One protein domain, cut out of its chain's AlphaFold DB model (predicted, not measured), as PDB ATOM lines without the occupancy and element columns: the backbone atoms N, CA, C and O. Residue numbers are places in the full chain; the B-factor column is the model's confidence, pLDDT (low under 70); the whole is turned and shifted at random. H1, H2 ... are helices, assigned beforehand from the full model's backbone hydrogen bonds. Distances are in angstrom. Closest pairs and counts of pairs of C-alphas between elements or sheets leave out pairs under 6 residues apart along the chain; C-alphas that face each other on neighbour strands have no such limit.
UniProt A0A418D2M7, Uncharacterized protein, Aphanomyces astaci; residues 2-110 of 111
ATOM      1  N   CYS A   2      47.205  18.747 -29.748       90.19
ATOM      2  CA  CYS A   2      46.488  17.554 -29.254       90.19
ATOM      3  C   CYS A   2      46.217  17.582 -27.737       90.19
ATOM      4  O   CYS A   2      45.100  17.310 -27.312       90.19
ATOM      5  N   ALA A   3      47.204  17.989 -26.927       92.38
ATOM      6  CA  ALA A   3      47.046  18.090 -25.470       92.38
ATOM      7  C   ALA A   3      45.969  19.107 -25.050       92.38
ATOM      8  O   ALA A   3      45.197  18.851 -24.132       92.38
ATOM      9  N   THR A   4      45.876  20.237 -25.758       93.88
ATOM     10  CA  THR A   4      44.862  21.268 -25.499       93.88
ATOM     11  C   THR A   4      43.460  20.792 -25.881       93.88
ATOM     12  O   THR A   4      42.527  21.011 -25.123       93.88
ATOM     13  N   VAL A   5      43.304  20.080 -27.007       95.31
ATOM     14  CA  VAL A   5      42.014  19.485 -27.407       95.31
ATOM     15  C   VAL A   5      41.567  18.416 -26.409       95.31
ATOM     16  O   VAL A   5      40.413  18.420 -25.987       95.31
ATOM     17  N   PHE A   6      42.481  17.534 -25.996       96.69
ATOM     18  CA  PHE A   6      42.189  16.502 -25.004       96.69
ATOM     19  C   PHE A   6      41.747  17.117 -23.672       96.69
ATOM     20  O   PHE A   6      40.692  16.759 -23.160       96.69
ATOM     21  N   GLY A   7      42.486  18.115 -23.172       96.00
ATOM     22  CA  GLY A   7      42.121  18.844 -21.957       96.00
ATOM     23  C   GLY A   7      40.731  19.482 -22.034       96.00
ATOM     24  O   GLY A   7      39.949  19.337 -21.097       96.00
ATOM     25  N   SER A   8      40.380  20.113 -23.161       95.06
ATOM     26  CA  SER A   8      39.047  20.700 -23.363       95.06
ATOM     27  C   SER A   8      37.924  19.658 -23.348       95.06
ATOM     28  O   SER A   8      36.885  19.890 -22.734       95.06
ATOM     29  N   LEU A   9      38.116  18.501 -23.991       96.00
ATOM     30  CA  LEU A   9      37.123  17.418 -23.989       96.00
ATOM     31  C   LEU A   9      36.944  16.819 -22.592       96.00
ATOM     32  O   LEU A   9      35.814  16.602 -22.155       96.00
ATOM     33  N   THR A  10      38.046  16.589 -21.871       96.25
ATOM     34  CA  THR A  10      38.002  16.114 -20.483       96.25
ATOM     35  C   THR A  10      37.287  17.118 -19.586       96.25
ATOM     36  O   THR A  10      36.422  16.717 -18.812       96.25
ATOM     37  N   TYR A  11      37.580  18.414 -19.730       94.81
ATOM     38  CA  TYR A  11      36.910  19.474 -18.979       94.81
ATOM     39  C   TYR A  11      35.396  19.450 -19.207       94.81
ATOM     40  O   TYR A  11      34.650  19.294 -18.246       94.81
ATOM     41  N   LEU A  12      34.943  19.490 -20.466       94.56
ATOM     42  CA  LEU A  12      33.513  19.452 -20.796       94.56
ATOM     43  C   LEU A  12      32.825  18.173 -20.295       94.56
ATOM     44  O   LEU A  12      31.681  18.222 -19.847       94.56
ATOM     45  N   SER A  13      33.510  17.027 -20.340       94.44
ATOM     46  CA  SER A  13      32.958  15.768 -19.829       94.44
ATOM     47  C   SER A  13      32.807  15.774 -18.308       94.44
ATOM     48  O   SER A  13      31.830  15.227 -17.799       94.44
ATOM     49  N   LEU A  14      33.754  16.374 -17.583       94.44
ATOM     50  CA  LEU A  14      33.715  16.479 -16.122       94.44
ATOM     51  C   LEU A  14      32.694  17.520 -15.651       94.44
ATOM     52  O   LEU A  14      32.036  17.323 -14.632       94.44
ATOM     53  N   THR A  15      32.535  18.621 -16.388       94.62
ATOM     54  CA  THR A  15      31.623  19.707 -16.013       94.62
ATOM     55  C   THR A  15      30.203  19.527 -16.533       94.62
ATOM     56  O   THR A  15      29.324  20.262 -16.090       94.62
ATOM     57  N   LYS A  16      29.938  18.535 -17.394       93.62
ATOM     58  CA  LYS A  16      28.625  18.283 -18.014       93.62
ATOM     59  C   LYS A  16      27.451  18.337 -17.032       93.62
ATOM     60  O   LYS A  16      26.452  18.981 -17.324       93.62
ATOM     61  N   THR A  17      27.555  17.666 -15.885       92.12
ATOM     62  CA  THR A  17      26.466  17.616 -14.892       92.12
ATOM     63  C   THR A  17      26.256  18.956 -14.195       92.12
ATOM     64  O   THR A  17      25.124  19.317 -13.896       92.12
ATOM     65  N   ASN A  18      27.335  19.701 -13.949       91.62
ATOM     66  CA  ASN A  18      27.252  21.029 -13.351       91.62
ATOM     67  C   ASN A  18      26.643  22.012 -14.356       91.62
ATOM     68  O   ASN A  18      25.660  22.662 -14.049       91.62
ATOM     69  N   MET A  19      27.132  22.020 -15.598       92.12
ATOM     70  CA  MET A  19      26.659  22.889 -16.683       92.12
ATOM     71  C   MET A  19      25.298  22.476 -17.274       92.12
ATOM     72  O   MET A  19      24.895  22.996 -18.311       92.12
ATOM     73  N   ALA A  20      24.587  21.532 -16.651       90.81
ATOM     74  CA  ALA A  20      23.270  21.095 -17.107       90.81
ATOM     75  C   ALA A  20      22.170  22.154 -16.882       90.81
ATOM     76  O   ALA A  20      21.077  22.016 -17.427       90.81
ATOM     77  N   ASN A  21      22.441  23.191 -16.083       88.25
ATOM     78  CA  ASN A  21      21.561  24.334 -15.855       88.25
ATOM     79  C   ASN A  21      22.368  25.637 -15.724       88.25
ATOM     80  O   ASN A  21      23.567  25.613 -15.440       88.25
ATOM     81  N   ASP A  22      21.686  26.775 -15.869       90.00
ATOM     82  CA  ASP A  22      22.293  28.113 -15.797       90.00
ATOM     83  C   ASP A  22      22.843  28.468 -14.403       90.00
ATOM     84  O   ASP A  22      23.663  29.373 -14.276       90.00
ATOM     85  N   PHE A  23      22.448  27.727 -13.360       88.50
ATOM     86  CA  PHE A  23      22.971  27.879 -11.996       88.50
ATOM     87  C   PHE A  23      24.288  27.127 -11.773       88.50
ATOM     88  O   PHE A  23      24.944  27.325 -10.753       88.50
ATOM     89  N   TRP A  24      24.680  26.269 -12.717       90.31
ATOM     90  CA  TRP A  24      25.863  25.415 -12.640       90.31
ATOM     91  C   TRP A  24      25.851  24.436 -11.452       90.31
ATOM     92  O   TRP A  24      26.895  23.960 -11.001       90.31
ATOM     93  N   TRP A  25      24.666  24.128 -10.923       90.62
ATOM     94  CA  TRP A  25      24.492  23.253  -9.767       90.62
ATOM     95  C   TRP A  25      24.131  21.843 -10.214       90.62
ATOM     96  O   TRP A  25      23.075  21.620 -10.809       90.62
ATOM     97  N   ALA A  26      24.987  20.868  -9.907       90.94
ATOM     98  CA  ALA A  26      24.726  19.475 -10.249       90.94
ATOM     99  C   ALA A  26      23.365  19.003  -9.711       90.94
ATOM    100  O   ALA A  26      23.056  19.168  -8.533       90.94
ATOM    101  N   ASN A  27      22.579  18.364 -10.581       87.19
ATOM    102  CA  ASN A  27      21.266  17.782 -10.269       87.19
ATOM    103  C   ASN A  27      20.190  18.777  -9.794       87.19
ATOM    104  O   ASN A  27      19.123  18.345  -9.362       87.19
ATOM    105  N   TYR A  28      20.430  20.086  -9.896       87.06
ATOM    106  CA  TYR A  28      19.429  21.095  -9.570       87.06
ATOM    107  C   TYR A  28      18.373  21.195 -10.674       87.06
ATOM    108  O   TYR A  28      18.700  21.343 -11.856       87.06
ATOM    109  N   ASN A  29      17.100  21.144 -10.294       85.75
ATOM    110  CA  ASN A  29      15.962  21.272 -11.186       85.75
ATOM    111  C   ASN A  29      15.216  22.580 -10.888       85.75
ATOM    112  O   ASN A  29      14.389  22.689  -9.983       85.75
ATOM    113  N   ALA A  30      15.457  23.586 -11.727       84.50
ATOM    114  CA  ALA A  30      14.837  24.895 -11.562       84.50
ATOM    115  C   ALA A  30      13.296  24.835 -11.524       84.50
ATOM    116  O   ALA A  30      12.664  25.575 -10.781       84.50
ATOM    117  N   SER A  31      12.659  23.909 -12.242       82.62
ATOM    118  CA  SER A  31      11.198  23.764 -12.214       82.62
ATOM    119  C   SER A  31      10.649  23.230 -10.884       82.62
ATOM    120  O   SER A  31       9.445  23.312 -10.655       82.62
ATOM    121  N   ARG A  32      11.501  22.673 -10.014       83.69
ATOM    122  CA  ARG A  32      11.124  22.107  -8.712       83.69
ATOM    123  C   ARG A  32      11.678  22.958  -7.584       83.69
ATOM    124  O   ARG A  32      10.923  23.632  -6.888       83.69
ATOM    125  N   GLU A  33      13.000  22.949  -7.432       86.62
ATOM    126  CA  GLU A  33      13.659  23.597  -6.307       86.62
ATOM    127  C   GLU A  33      13.529  25.123  -6.399       86.62
ATOM    128  O   GLU A  33      13.224  25.759  -5.397       86.62
ATOM    129  N   HIS A  34      13.656  25.731  -7.583       88.12
ATOM    130  CA  HIS A  34      13.513  27.190  -7.711       88.12
ATOM    131  C   HIS A  34      12.066  27.651  -7.494       88.12
ATOM    132  O   HIS A  34      11.820  28.694  -6.889       88.12
ATOM    133  N   VAL A  35      11.095  26.858  -7.955       90.56
ATOM    134  CA  VAL A  35       9.667  27.147  -7.762       90.56
ATOM    135  C   VAL A  35       9.286  27.099  -6.282       90.56
ATOM    136  O   VAL A  35       8.504  27.941  -5.838       90.56
ATOM    137  N   PHE A  36       9.855  26.169  -5.507       89.56
ATOM    138  CA  PHE A  36       9.698  26.149  -4.051       89.56
ATOM    139  C   PHE A  36      10.169  27.461  -3.416       89.56
ATOM    140  O   PHE A  36       9.396  28.107  -2.710       89.56
ATOM    141  N   ILE A  37      11.387  27.909  -3.743       90.62
ATOM    142  CA  ILE A  37      11.933  29.168  -3.217       90.62
ATOM    143  C   ILE A  37      11.046  30.357  -3.589       90.62
ATOM    144  O   ILE A  37      10.742  31.183  -2.734       90.62
ATOM    145  N   ALA A  38      10.590  30.435  -4.841       91.38
ATOM    146  CA  ALA A  38       9.747  31.534  -5.303       91.38
ATOM    147  C   ALA A  38       8.387  31.579  -4.582       91.38
ATOM    148  O   ALA A  38       7.924  32.653  -4.196       91.38
ATOM    149  N   ARG A  39       7.749  30.422  -4.364       91.44
ATOM    150  CA  ARG A  39       6.489  30.332  -3.608       91.44
ATOM    151  C   ARG A  39       6.678  30.696  -2.140       91.44
ATOM    152  O   ARG A  39       5.904  31.503  -1.626       91.44
ATOM    153  N   MET A  40       7.709  30.144  -1.500       90.62
ATOM    154  CA  MET A  40       8.060  30.454  -0.115       90.62
ATOM    155  C   MET A  40       8.300  31.956   0.046       90.62
ATOM    156  O   MET A  40       7.646  32.596   0.864       90.62
ATOM    157  N   TYR A  41       9.133  32.548  -0.811       90.00
ATOM    158  CA  TYR A  41       9.433  33.976  -0.772       90.00
ATOM    159  C   TYR A  41       8.177  34.843  -0.922       90.00
ATOM    160  O   TYR A  41       7.959  35.758  -0.128       90.00
ATOM    161  N   ASN A  42       7.312  34.546  -1.898       89.50
ATOM    162  CA  ASN A  42       6.070  35.299  -2.095       89.50
ATOM    163  C   ASN A  42       5.137  35.210  -0.880       89.50
ATOM    164  O   ASN A  42       4.497  36.197  -0.520       89.50
ATOM    165  N   ARG A  43       5.060  34.035  -0.249       88.25
ATOM    166  CA  ARG A  43       4.262  33.810   0.959       88.25
ATOM    167  C   ARG A  43       4.830  34.581   2.148       88.25
ATOM    168  O   ARG A  43       4.098  35.329   2.793       88.25
ATOM    169  N   GLU A  44       6.125  34.451   2.409       88.25
ATOM    170  CA  GLU A  44       6.781  35.098   3.546       88.25
ATOM    171  C   GLU A  44       6.866  36.616   3.390       88.25
ATOM    172  O   GLU A  44       6.776  37.330   4.381       88.25
ATOM    173  N   THR A  45       6.907  37.137   2.163       86.44
ATOM    174  CA  THR A  45       6.815  38.585   1.916       86.44
ATOM    175  C   THR A  45       5.503  39.171   2.453       86.44
ATOM    176  O   THR A  45       5.483  40.292   2.957       86.44
ATOM    177  N   VAL A  46       4.399  38.420   2.370       84.44
ATOM    178  CA  VAL A  46       3.091  38.849   2.891       84.44
ATOM    179  C   VAL A  46       2.971  38.575   4.388       84.44
ATOM    180  O   VAL A  46       2.450  39.411   5.124       84.44
ATOM    181  N   LEU A  47       3.424  37.406   4.850       85.50
ATOM    182  CA  LEU A  47       3.257  36.983   6.244       85.50
ATOM    183  C   LEU A  47       4.250  37.650   7.203       85.50
ATOM    184  O   LEU A  47       3.911  37.903   8.358       85.50
ATOM    185  N   ARG A  48       5.480  37.899   6.749       85.69
ATOM    186  CA  ARG A  48       6.613  38.369   7.556       85.69
ATOM    187  C   ARG A  48       7.433  39.428   6.799       85.69
ATOM    188  O   ARG A  48       8.618  39.219   6.540       85.69
ATOM    189  N   PRO A  49       6.844  40.595   6.482       79.62
ATOM    190  CA  PRO A  49       7.503  41.634   5.683       79.62
ATOM    191  C   PRO A  49       8.762  42.234   6.337       79.62
ATOM    192  O   PRO A  49       9.574  42.839   5.646       79.62
ATOM    193  N   GLU A  50       8.934  42.072   7.653       81.69
ATOM    194  CA  GLU A  50      10.084  42.581   8.419       81.69
ATOM    195  C   GLU A  50      11.044  41.466   8.883       81.69
ATOM    196  O   GLU A  50      11.804  41.633   9.837       81.69
ATOM    197  N   ALA A  51      11.017  40.295   8.236       81.50
ATOM    198  CA  ALA A  51      11.977  39.232   8.523       81.50
ATOM    199  C   ALA A  51      13.387  39.620   8.036       81.50
ATOM    200  O   ALA A  51      13.620  39.787   6.843       81.50
ATOM    201  N   ASN A  52      14.345  39.726   8.962       79.19
ATOM    202  CA  ASN A  52      15.723  40.126   8.642       79.19
ATOM    203  C   ASN A  52      16.564  38.991   8.040       79.19
ATOM    204  O   ASN A  52      17.381  39.212   7.150       79.19
ATOM    205  N   SER A  53      16.408  37.776   8.564       85.69
ATOM    206  CA  SER A  53      17.142  36.593   8.121       85.69
ATOM    207  C   SER A  53      16.239  35.377   8.227       85.69
ATOM    208  O   SER A  53      15.491  35.229   9.194       85.69
ATOM    209  N   ILE A  54      16.298  34.535   7.204       86.00
ATOM    210  CA  ILE A  54      15.513  33.316   7.089       86.00
ATOM    211  C   ILE A  54      16.494  32.159   6.913       86.00
ATOM    212  O   ILE A  54      17.324  32.177   6.004       86.00
ATOM    213  N   ALA A  55      16.388  31.160   7.787       89.06
ATOM    214  CA  ALA A  55      17.056  29.879   7.618       89.06
ATOM    215  C   ALA A  55      16.228  29.037   6.640       89.06
ATOM    216  O   ALA A  55      15.094  28.664   6.932       89.06
ATOM    217  N   LEU A  56      16.767  28.802   5.443       84.81
ATOM    218  CA  LEU A  56      16.033  28.136   4.364       84.81
ATOM    219  C   LEU A  56      15.762  26.648   4.650       84.81
ATOM    220  O   LEU A  56      14.873  26.046   4.055       84.81
ATOM    221  N   ASP A  57      16.539  26.066   5.556       88.06
ATOM    222  CA  ASP A  57      16.428  24.702   6.057       88.06
ATOM    223  C   ASP A  57      15.446  24.559   7.232       88.06
ATOM    224  O   ASP A  57      15.223  23.445   7.709       88.06
ATOM    225  N   ASP A  58      14.826  25.652   7.687       90.62
ATOM    226  CA  ASP A  58      13.829  25.591   8.750       90.62
ATOM    227  C   ASP A  58      12.496  25.018   8.239       90.62
ATOM    228  O   ASP A  58      11.890  25.491   7.272       90.62
ATOM    229  N   HIS A  59      11.999  24.004   8.946       89.31
ATOM    230  CA  HIS A  59      10.739  23.320   8.670       89.31
ATOM    231  C   HIS A  59       9.505  24.237   8.671       89.31
ATOM    232  O   HIS A  59       8.470  23.866   8.117       89.31
ATOM    233  N   ILE A  60       9.589  25.433   9.261       88.25
ATOM    234  CA  ILE A  60       8.484  26.402   9.245       88.25
ATOM    235  C   ILE A  60       8.118  26.875   7.830       88.25
ATOM    236  O   ILE A  60       7.007  27.363   7.630       88.25
ATOM    237  N   PHE A  61       9.026  26.716   6.860       88.88
ATOM    238  CA  PHE A  61       8.839  27.124   5.465       88.88
ATOM    239  C   PHE A  61       8.419  25.976   4.537       88.88
ATOM    240  O   PHE A  61       8.436  26.132   3.314       88.88
ATOM    241  N   VAL A  62       8.044  24.821   5.093       87.44
ATOM    242  CA  VAL A  62       7.537  23.691   4.308       87.44
ATOM    243  C   VAL A  62       6.237  24.084   3.599       87.44
ATOM    244  O   VAL A  62       5.308  24.632   4.197       87.44
ATOM    245  N   ASP A  63       6.185  23.781   2.305       86.19
ATOM    246  CA  ASP A  63       5.010  23.961   1.455       86.19
ATOM    247  C   ASP A  63       4.264  22.621   1.305       86.19
ATOM    248  O   ASP A  63       4.874  21.552   1.333       86.19
ATOM    249  N   ASP A  64       2.942  22.666   1.143       86.38
ATOM    250  CA  ASP A  64       2.075  21.486   0.982       86.38
ATOM    251  C   ASP A  64       2.095  20.913  -0.446       86.38
ATOM    252  O   ASP A  64       1.487  19.884  -0.752       86.38
ATOM    253  N   THR A  65       2.799  21.601  -1.338       86.81
ATOM    254  CA  THR A  65       2.775  21.341  -2.765       86.81
ATOM    255  C   THR A  65       3.682  20.176  -3.140       86.81
ATOM    256  O   THR A  65       4.811  20.033  -2.674       86.81
ATOM    257  N   ASN A  66       3.191  19.325  -4.038       84.19
ATOM    258  CA  ASN A  66       3.985  18.231  -4.570       84.19
ATOM    259  C   ASN A  66       4.982  18.771  -5.609       84.19
ATOM    260  O   ASN A  66       4.576  19.282  -6.647       84.19
ATOM    261  N   TYR A  67       6.279  18.616  -5.354       83.00
ATOM    262  CA  TYR A  67       7.351  18.978  -6.289       83.00
ATOM    263  C   TYR A  67       7.921  17.764  -7.034       83.00
ATOM    264  O   TYR A  67       9.053  17.805  -7.502       83.00
ATOM    265  N   SER A  68       7.211  16.639  -7.112       77.12
ATOM    266  CA  SER A  68       7.723  15.418  -7.753       77.12
ATOM    267  C   SER A  68       7.869  15.555  -9.274       77.12
ATOM    268  O   SER A  68       7.106  16.252  -9.936       77.12
ATOM    269  N   SER A  69       8.823  14.820  -9.850       61.91
ATOM    270  CA  SER A  69       9.200  14.862 -11.274       61.91
ATOM    271  C   SER A  69       8.174  14.276 -12.259       61.91
ATOM    272  O   SER A  69       8.451  14.229 -13.453       61.91
ATOM    273  N   VAL A  70       7.022  13.790 -11.783       65.00
ATOM    274  CA  VAL A  70       6.021  13.040 -12.580       65.00
ATOM    275  C   VAL A  70       4.754  13.869 -12.838       65.00
ATOM    276  O   VAL A  70       3.758  13.369 -13.353       65.00
ATOM    277  N   LEU A  71       4.746  15.149 -12.469       65.50
ATOM    278  CA  LEU A  71       3.549  15.969 -12.624       65.50
ATOM    279  C   LEU A  71       3.312  16.334 -14.093       65.50
ATOM    280  O   LEU A  71       4.185  16.875 -14.766       65.50
ATOM    281  N   ALA A  72       2.086  16.088 -14.565       67.44
ATOM    282  CA  ALA A  72       1.622  16.498 -15.893       67.44
ATOM    283  C   ALA A  72       1.507  18.029 -16.040       67.44
ATOM    284  O   ALA A  72       1.375  18.547 -17.147       67.44
ATOM    285  N   THR A  73       1.545  18.766 -14.927       72.50
ATOM    286  CA  THR A  73       1.467  20.226 -14.886       72.50
ATOM    287  C   THR A  73       2.550  20.753 -13.956       72.50
ATOM    288  O   THR A  73       2.684  20.281 -12.828       72.50
ATOM    289  N   ALA A  74       3.335  21.721 -14.433       74.19
ATOM    290  CA  ALA A  74       4.350  22.372 -13.617       74.19
ATOM    291  C   ALA A  74       3.705  23.107 -12.432       74.19
ATOM    292  O   ALA A  74       2.617  23.676 -12.556       74.19
ATOM    293  N   VAL A  75       4.389  23.120 -11.287       84.00
ATOM    294  CA  VAL A  75       3.948  23.892 -10.124       84.00
ATOM    295  C   VAL A  75       4.007  25.381 -10.472       84.00
ATOM    296  O   VAL A  75       5.050  25.903 -10.859       84.00
ATOM    297  N   GLY A  76       2.872  26.066 -10.346       83.88
ATOM    298  CA  GLY A  76       2.782  27.501 -10.591       83.88
ATOM    299  C   GLY A  76       3.272  28.328  -9.403       83.88
ATOM    300  O   GLY A  76       2.982  28.013  -8.243       83.88
ATOM    301  N   VAL A  77       3.956  29.433  -9.701       88.38
ATOM    302  CA  VAL A  77       4.228  30.514  -8.746       88.38
ATOM    303  C   VAL A  77       3.110  31.545  -8.878       88.38
ATOM    304  O   VAL A  77       2.852  32.039  -9.971       88.38
ATOM    305  N   SER A  78       2.445  31.865  -7.769       85.06
ATOM    306  CA  SER A  78       1.427  32.917  -7.720       85.06
ATOM    307  C   SER A  78       1.798  33.953  -6.667       85.06
ATOM    308  O   SER A  78       2.448  33.634  -5.669       85.06
ATOM    309  N   MET A  79       1.404  35.198  -6.906       85.00
ATOM    310  CA  MET A  79       1.558  36.312  -5.980       85.00
ATOM    311  C   MET A  79       0.220  37.053  -5.911       85.00
ATOM    312  O   MET A  79      -0.377  37.305  -6.963       85.00
ATOM    313  N   PRO A  80      -0.276  37.415  -4.716       81.00
ATOM    314  CA  PRO A  80      -1.492  38.210  -4.607       81.00
ATOM    315  C   PRO A  80      -1.338  39.533  -5.367       81.00
ATOM    316  O   PRO A  80      -0.352  40.246  -5.180       81.00
ATOM    317  N   SER A  81      -2.326  39.898  -6.185       83.75
ATOM    318  CA  SER A  81      -2.288  41.127  -6.998       83.75
ATOM    319  C   SER A  81      -2.149  42.407  -6.163       83.75
ATOM    320  O   SER A  81      -1.590  43.397  -6.627       83.75
ATOM    321  N   LEU A  82      -2.615  42.376  -4.912       86.62
ATOM    322  CA  LEU A  82      -2.533  43.483  -3.956       86.62
ATOM    323  C   LEU A  82      -1.242  43.491  -3.126       86.62
ATOM    324  O   LEU A  82      -1.041  44.406  -2.333       86.62
ATOM    325  N   CYS A  83      -0.347  42.516  -3.289       85.12
ATOM    326  CA  CYS A  83       0.855  42.425  -2.459       85.12
ATOM    327  C   CYS A  83       1.719  43.692  -2.570       85.12
ATOM    328  O   CYS A  83       2.210  44.208  -1.570       85.12
ATOM    329  N   VAL A  84       1.858  44.247  -3.778       86.00
ATOM    330  CA  VAL A  84       2.650  45.466  -4.003       86.00
ATOM    331  C   VAL A  84       2.033  46.675  -3.297       86.00
ATOM    332  O   VAL A  84       2.758  47.466  -2.695       86.00
ATOM    333  N   SER A  85       0.709  46.842  -3.356       88.00
ATOM    334  CA  SER A  85       0.041  47.962  -2.686       88.00
ATOM    335  C   SER A  85       0.077  47.812  -1.167       88.00
ATOM    336  O   SER A  85       0.302  48.802  -0.477       88.00
ATOM    337  N   GLN A  86      -0.059  46.590  -0.651       86.06
ATOM    338  CA  GLN A  86       0.062  46.293   0.778       86.06
ATOM    339  C   GLN A  86       1.453  46.625   1.318       86.06
ATOM    340  O   GLN A  86       1.551  47.334   2.315       86.06
ATOM    341  N   ILE A  87       2.521  46.195   0.636       85.38
ATOM    342  CA  ILE A  87       3.902  46.509   1.038       85.38
ATOM    343  C   ILE A  87       4.137  48.020   1.014       85.38
ATOM    344  O   ILE A  87       4.671  48.578   1.970       85.38
ATOM    345  N   LYS A  88       3.701  48.708  -0.051       86.81
ATOM    346  CA  LYS A  88       3.844  50.168  -0.153       86.81
ATOM    347  C   LYS A  88       3.111  50.902   0.964       86.81
ATOM    348  O   LYS A  88       3.650  51.859   1.507       86.81
ATOM    349  N   LEU A  89       1.898  50.470   1.303       86.75
ATOM    350  CA  LEU A  89       1.126  51.068   2.388       86.75
ATOM    351  C   LEU A  89       1.777  50.802   3.751       86.75
ATOM    352  O   LEU A  89       1.887  51.719   4.563       86.75
ATOM    353  N   ALA A  90       2.235  49.572   3.991       85.81
ATOM    354  CA  ALA A  90       2.943  49.210   5.214       85.81
ATOM    355  C   ALA A  90       4.214  50.050   5.397       85.81
ATOM    356  O   ALA A  90       4.493  50.511   6.498       85.81
ATOM    357  N   ASP A  91       4.951  50.323   4.320       85.88
ATOM    358  CA  ASP A  91       6.152  51.156   4.385       85.88
ATOM    359  C   ASP A  91       5.826  52.650   4.552       85.88
ATOM    360  O   ASP A  91       6.424  53.329   5.384       85.88
ATOM    361  N   ALA A  92       4.817  53.156   3.836       87.00
ATOM    362  CA  ALA A  92       4.385  54.554   3.921       87.00
ATOM    363  C   ALA A  92       3.794  54.932   5.290       87.00
ATOM    364  O   ALA A  92       3.812  56.103   5.662       87.00
ATOM    365  N   THR A  93       3.276  53.958   6.040       88.00
ATOM    366  CA  THR A  93       2.715  54.168   7.385       88.00
ATOM    367  C   THR A  93       3.762  54.107   8.499       88.00
ATOM    368  O   THR A  93       3.451  54.445   9.642       88.00
ATOM    369  N   LYS A  94       5.022  53.755   8.198       90.19
ATOM    370  CA  LYS A  94       6.110  53.796   9.185       90.19
ATOM    371  C   LYS A  94       6.378  55.230   9.626       90.19
ATOM    372  O   LYS A  94       6.481  56.131   8.798       90.19
ATOM    373  N   LEU A  95       6.585  55.431  10.929       91.50
ATOM    374  CA  LEU A  95       6.796  56.761  11.514       91.50
ATOM    375  C   LEU A  95       7.911  57.545  10.810       91.50
ATOM    376  O   LEU A  95       7.743  58.723  10.519       91.50
ATOM    377  N   GLU A  96       9.035  56.901  10.501       91.50
ATOM    378  CA  GLU A  96      10.139  57.561   9.801       91.50
ATOM    379  C   GLU A  96       9.760  58.003   8.388       91.50
ATOM    380  O   GLU A  96      10.124  59.103   7.969       91.50
ATOM    381  N   ALA A  97       9.023  57.162   7.656       89.69
ATOM    382  CA  ALA A  97       8.535  57.479   6.323       89.69
ATOM    383  C   ALA A  97       7.527  58.633   6.378       89.69
ATOM    384  O   ALA A  97       7.643  59.574   5.594       89.69
ATOM    385  N   VAL A  98       6.621  58.622   7.361       91.94
ATOM    386  CA  VAL A  98       5.659  59.703   7.613       91.94
ATOM    387  C   VAL A  98       6.379  61.006   7.962       91.94
ATOM    388  O   VAL A  98       6.122  62.029   7.335       91.94
ATOM    389  N   VAL A  99       7.324  60.993   8.905       93.69
ATOM    390  CA  VAL A  99       8.090  62.187   9.304       93.69
ATOM    391  C   VAL A  99       8.902  62.732   8.131       93.69
ATOM    392  O   VAL A  99       8.923  63.944   7.909       93.69
ATOM    393  N   ARG A 100       9.565  61.864   7.360       93.50
ATOM    394  CA  ARG A 100      10.320  62.263   6.166       93.50
ATOM    395  C   ARG A 100       9.397  62.854   5.102       93.50
ATOM    396  O   ARG A 100       9.723  63.901   4.554       93.50
ATOM    397  N   GLY A 101       8.247  62.225   4.865       89.44
ATOM    398  CA  GLY A 101       7.220  62.698   3.941       89.44
ATOM    399  C   GLY A 101       6.692  64.075   4.330       89.44
ATOM    400  O   GLY A 101       6.751  64.995   3.524       89.44
ATOM    401  N   LEU A 102       6.285  64.257   5.590       89.75
ATOM    402  CA  LEU A 102       5.803  65.538   6.115       89.75
ATOM    403  C   LEU A 102       6.852  66.652   6.008       89.75
ATOM    404  O   LEU A 102       6.510  67.779   5.677       89.75
ATOM    405  N   ARG A 103       8.136  66.350   6.243       92.06
ATOM    406  CA  ARG A 103       9.232  67.330   6.109       92.06
ATOM    407  C   ARG A 103       9.531  67.734   4.667       92.06
ATOM    408  O   ARG A 103      10.203  68.738   4.465       92.06
ATOM    409  N   HIS A 104       9.153  66.917   3.690       92.25
ATOM    410  CA  HIS A 104       9.370  67.187   2.263       92.25
ATOM    411  C   HIS A 104       8.097  67.640   1.546       92.25
ATOM    412  O   HIS A 104       8.158  68.017   0.378       92.25
ATOM    413  N   MET A 105       6.951  67.599   2.223       89.12
ATOM    414  CA  MET A 105       5.686  68.058   1.677       89.12
ATOM    415  C   MET A 105       5.670  69.588   1.619       89.12
ATOM    416  O   MET A 105       6.124  70.258   2.547       89.12
ATOM    417  N   ASP A 106       5.140  70.142   0.528       89.88
ATOM    418  CA  ASP A 106       4.875  71.575   0.439       89.88
ATOM    419  C   ASP A 106       3.832  71.956   1.497       89.88
ATOM    420  O   ASP A 106       2.751  71.363   1.561       89.88
ATOM    421  N   ALA A 107       4.153  72.947   2.329       82.12
ATOM    422  CA  ALA A 107       3.272  73.426   3.387       82.12
ATOM    423  C   ALA A 107       1.922  73.928   2.845       82.12
ATOM    424  O   ALA A 107       0.924  73.867   3.558       82.12
ATOM    425  N   CYS A 108       1.867  74.373   1.586       85.69
ATOM    426  CA  CYS A 108       0.634  74.823   0.936       85.69
ATOM    427  C   CYS A 108      -0.323  73.673   0.575       85.69
ATOM    428  O   CYS A 108      -1.478  73.924   0.240       85.69
ATOM    429  N   MET A 109       0.157  72.426   0.613       80.44
ATOM    430  CA  MET A 109      -0.592  71.209   0.275       80.44
ATOM    431  C   MET A 109      -0.998  70.406   1.524       80.44
ATOM    432  O   MET A 109      -1.552  69.312   1.396       80.44
ATOM    433  N   ALA A 110      -0.703  70.916   2.724       76.31
ATOM    434  CA  ALA A 110      -1.203  70.349   3.969       76.31
ATOM    435  C   ALA A 110      -2.704  70.680   4.138       76.31
ATOM    436  O   ALA A 110      -3.113  71.779   3.755       76.31
TER     437      ALA A 110
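This is residues 2 to 110 of the 111 residues of an uncharacterized protein of Aphanomyces astaci (UniProt A0A418D2M7). The model is a long bowed string of helices: H1 sticks out at one end with residues 2 to 14, H2 forms the middle with the long loop 48 to 82 running back past it and returning, and H3 then H4 make the other end. Of 109 printed residues, under half are in the four named helices, H1 to H4 in chain order; there is no named strand, and the class is all helix. It is extended, with a radius of gyration of the C-alphas of 23.1 A and spans of 79 by 39 by 25 A.

H1, residues 2 to 15, begins at C-alpha 2 (46.488, 17.554, -29.254) and measures 20.0 A. H2, residues 30 to 47, measures 24.4 A. H3, residues 83 to 92, and H4, residues 95 to 104, each measure 14.2 A; C-alpha 104 is at (9.370, 67.187, 2.263).

H1 and H2 are apart. H2 and H3 are close but not clearly touching, the closest C-alphas, of Val 46 and Cys 83, being 6.8 A apart, at a steep tilt of 41 degrees, the same way. H3 and H4 are close but not clearly touching, Ala 92 and Val 98 having the closest C-alphas, 6.5 A apart; at 73 degrees they are only just about perpendicular. Every O i to N i+4 pair is within hydrogen-bond range in H1, H3 and H4, and 12 of 14 in H2.

The C-alphas of Cys 2 and Cys 108, the two farthest apart, are 79.3 A apart. The printed part has no cut; the links H1 to H2 and H2 to H3 are long. Residues 69 to 72 have pLDDT under 70.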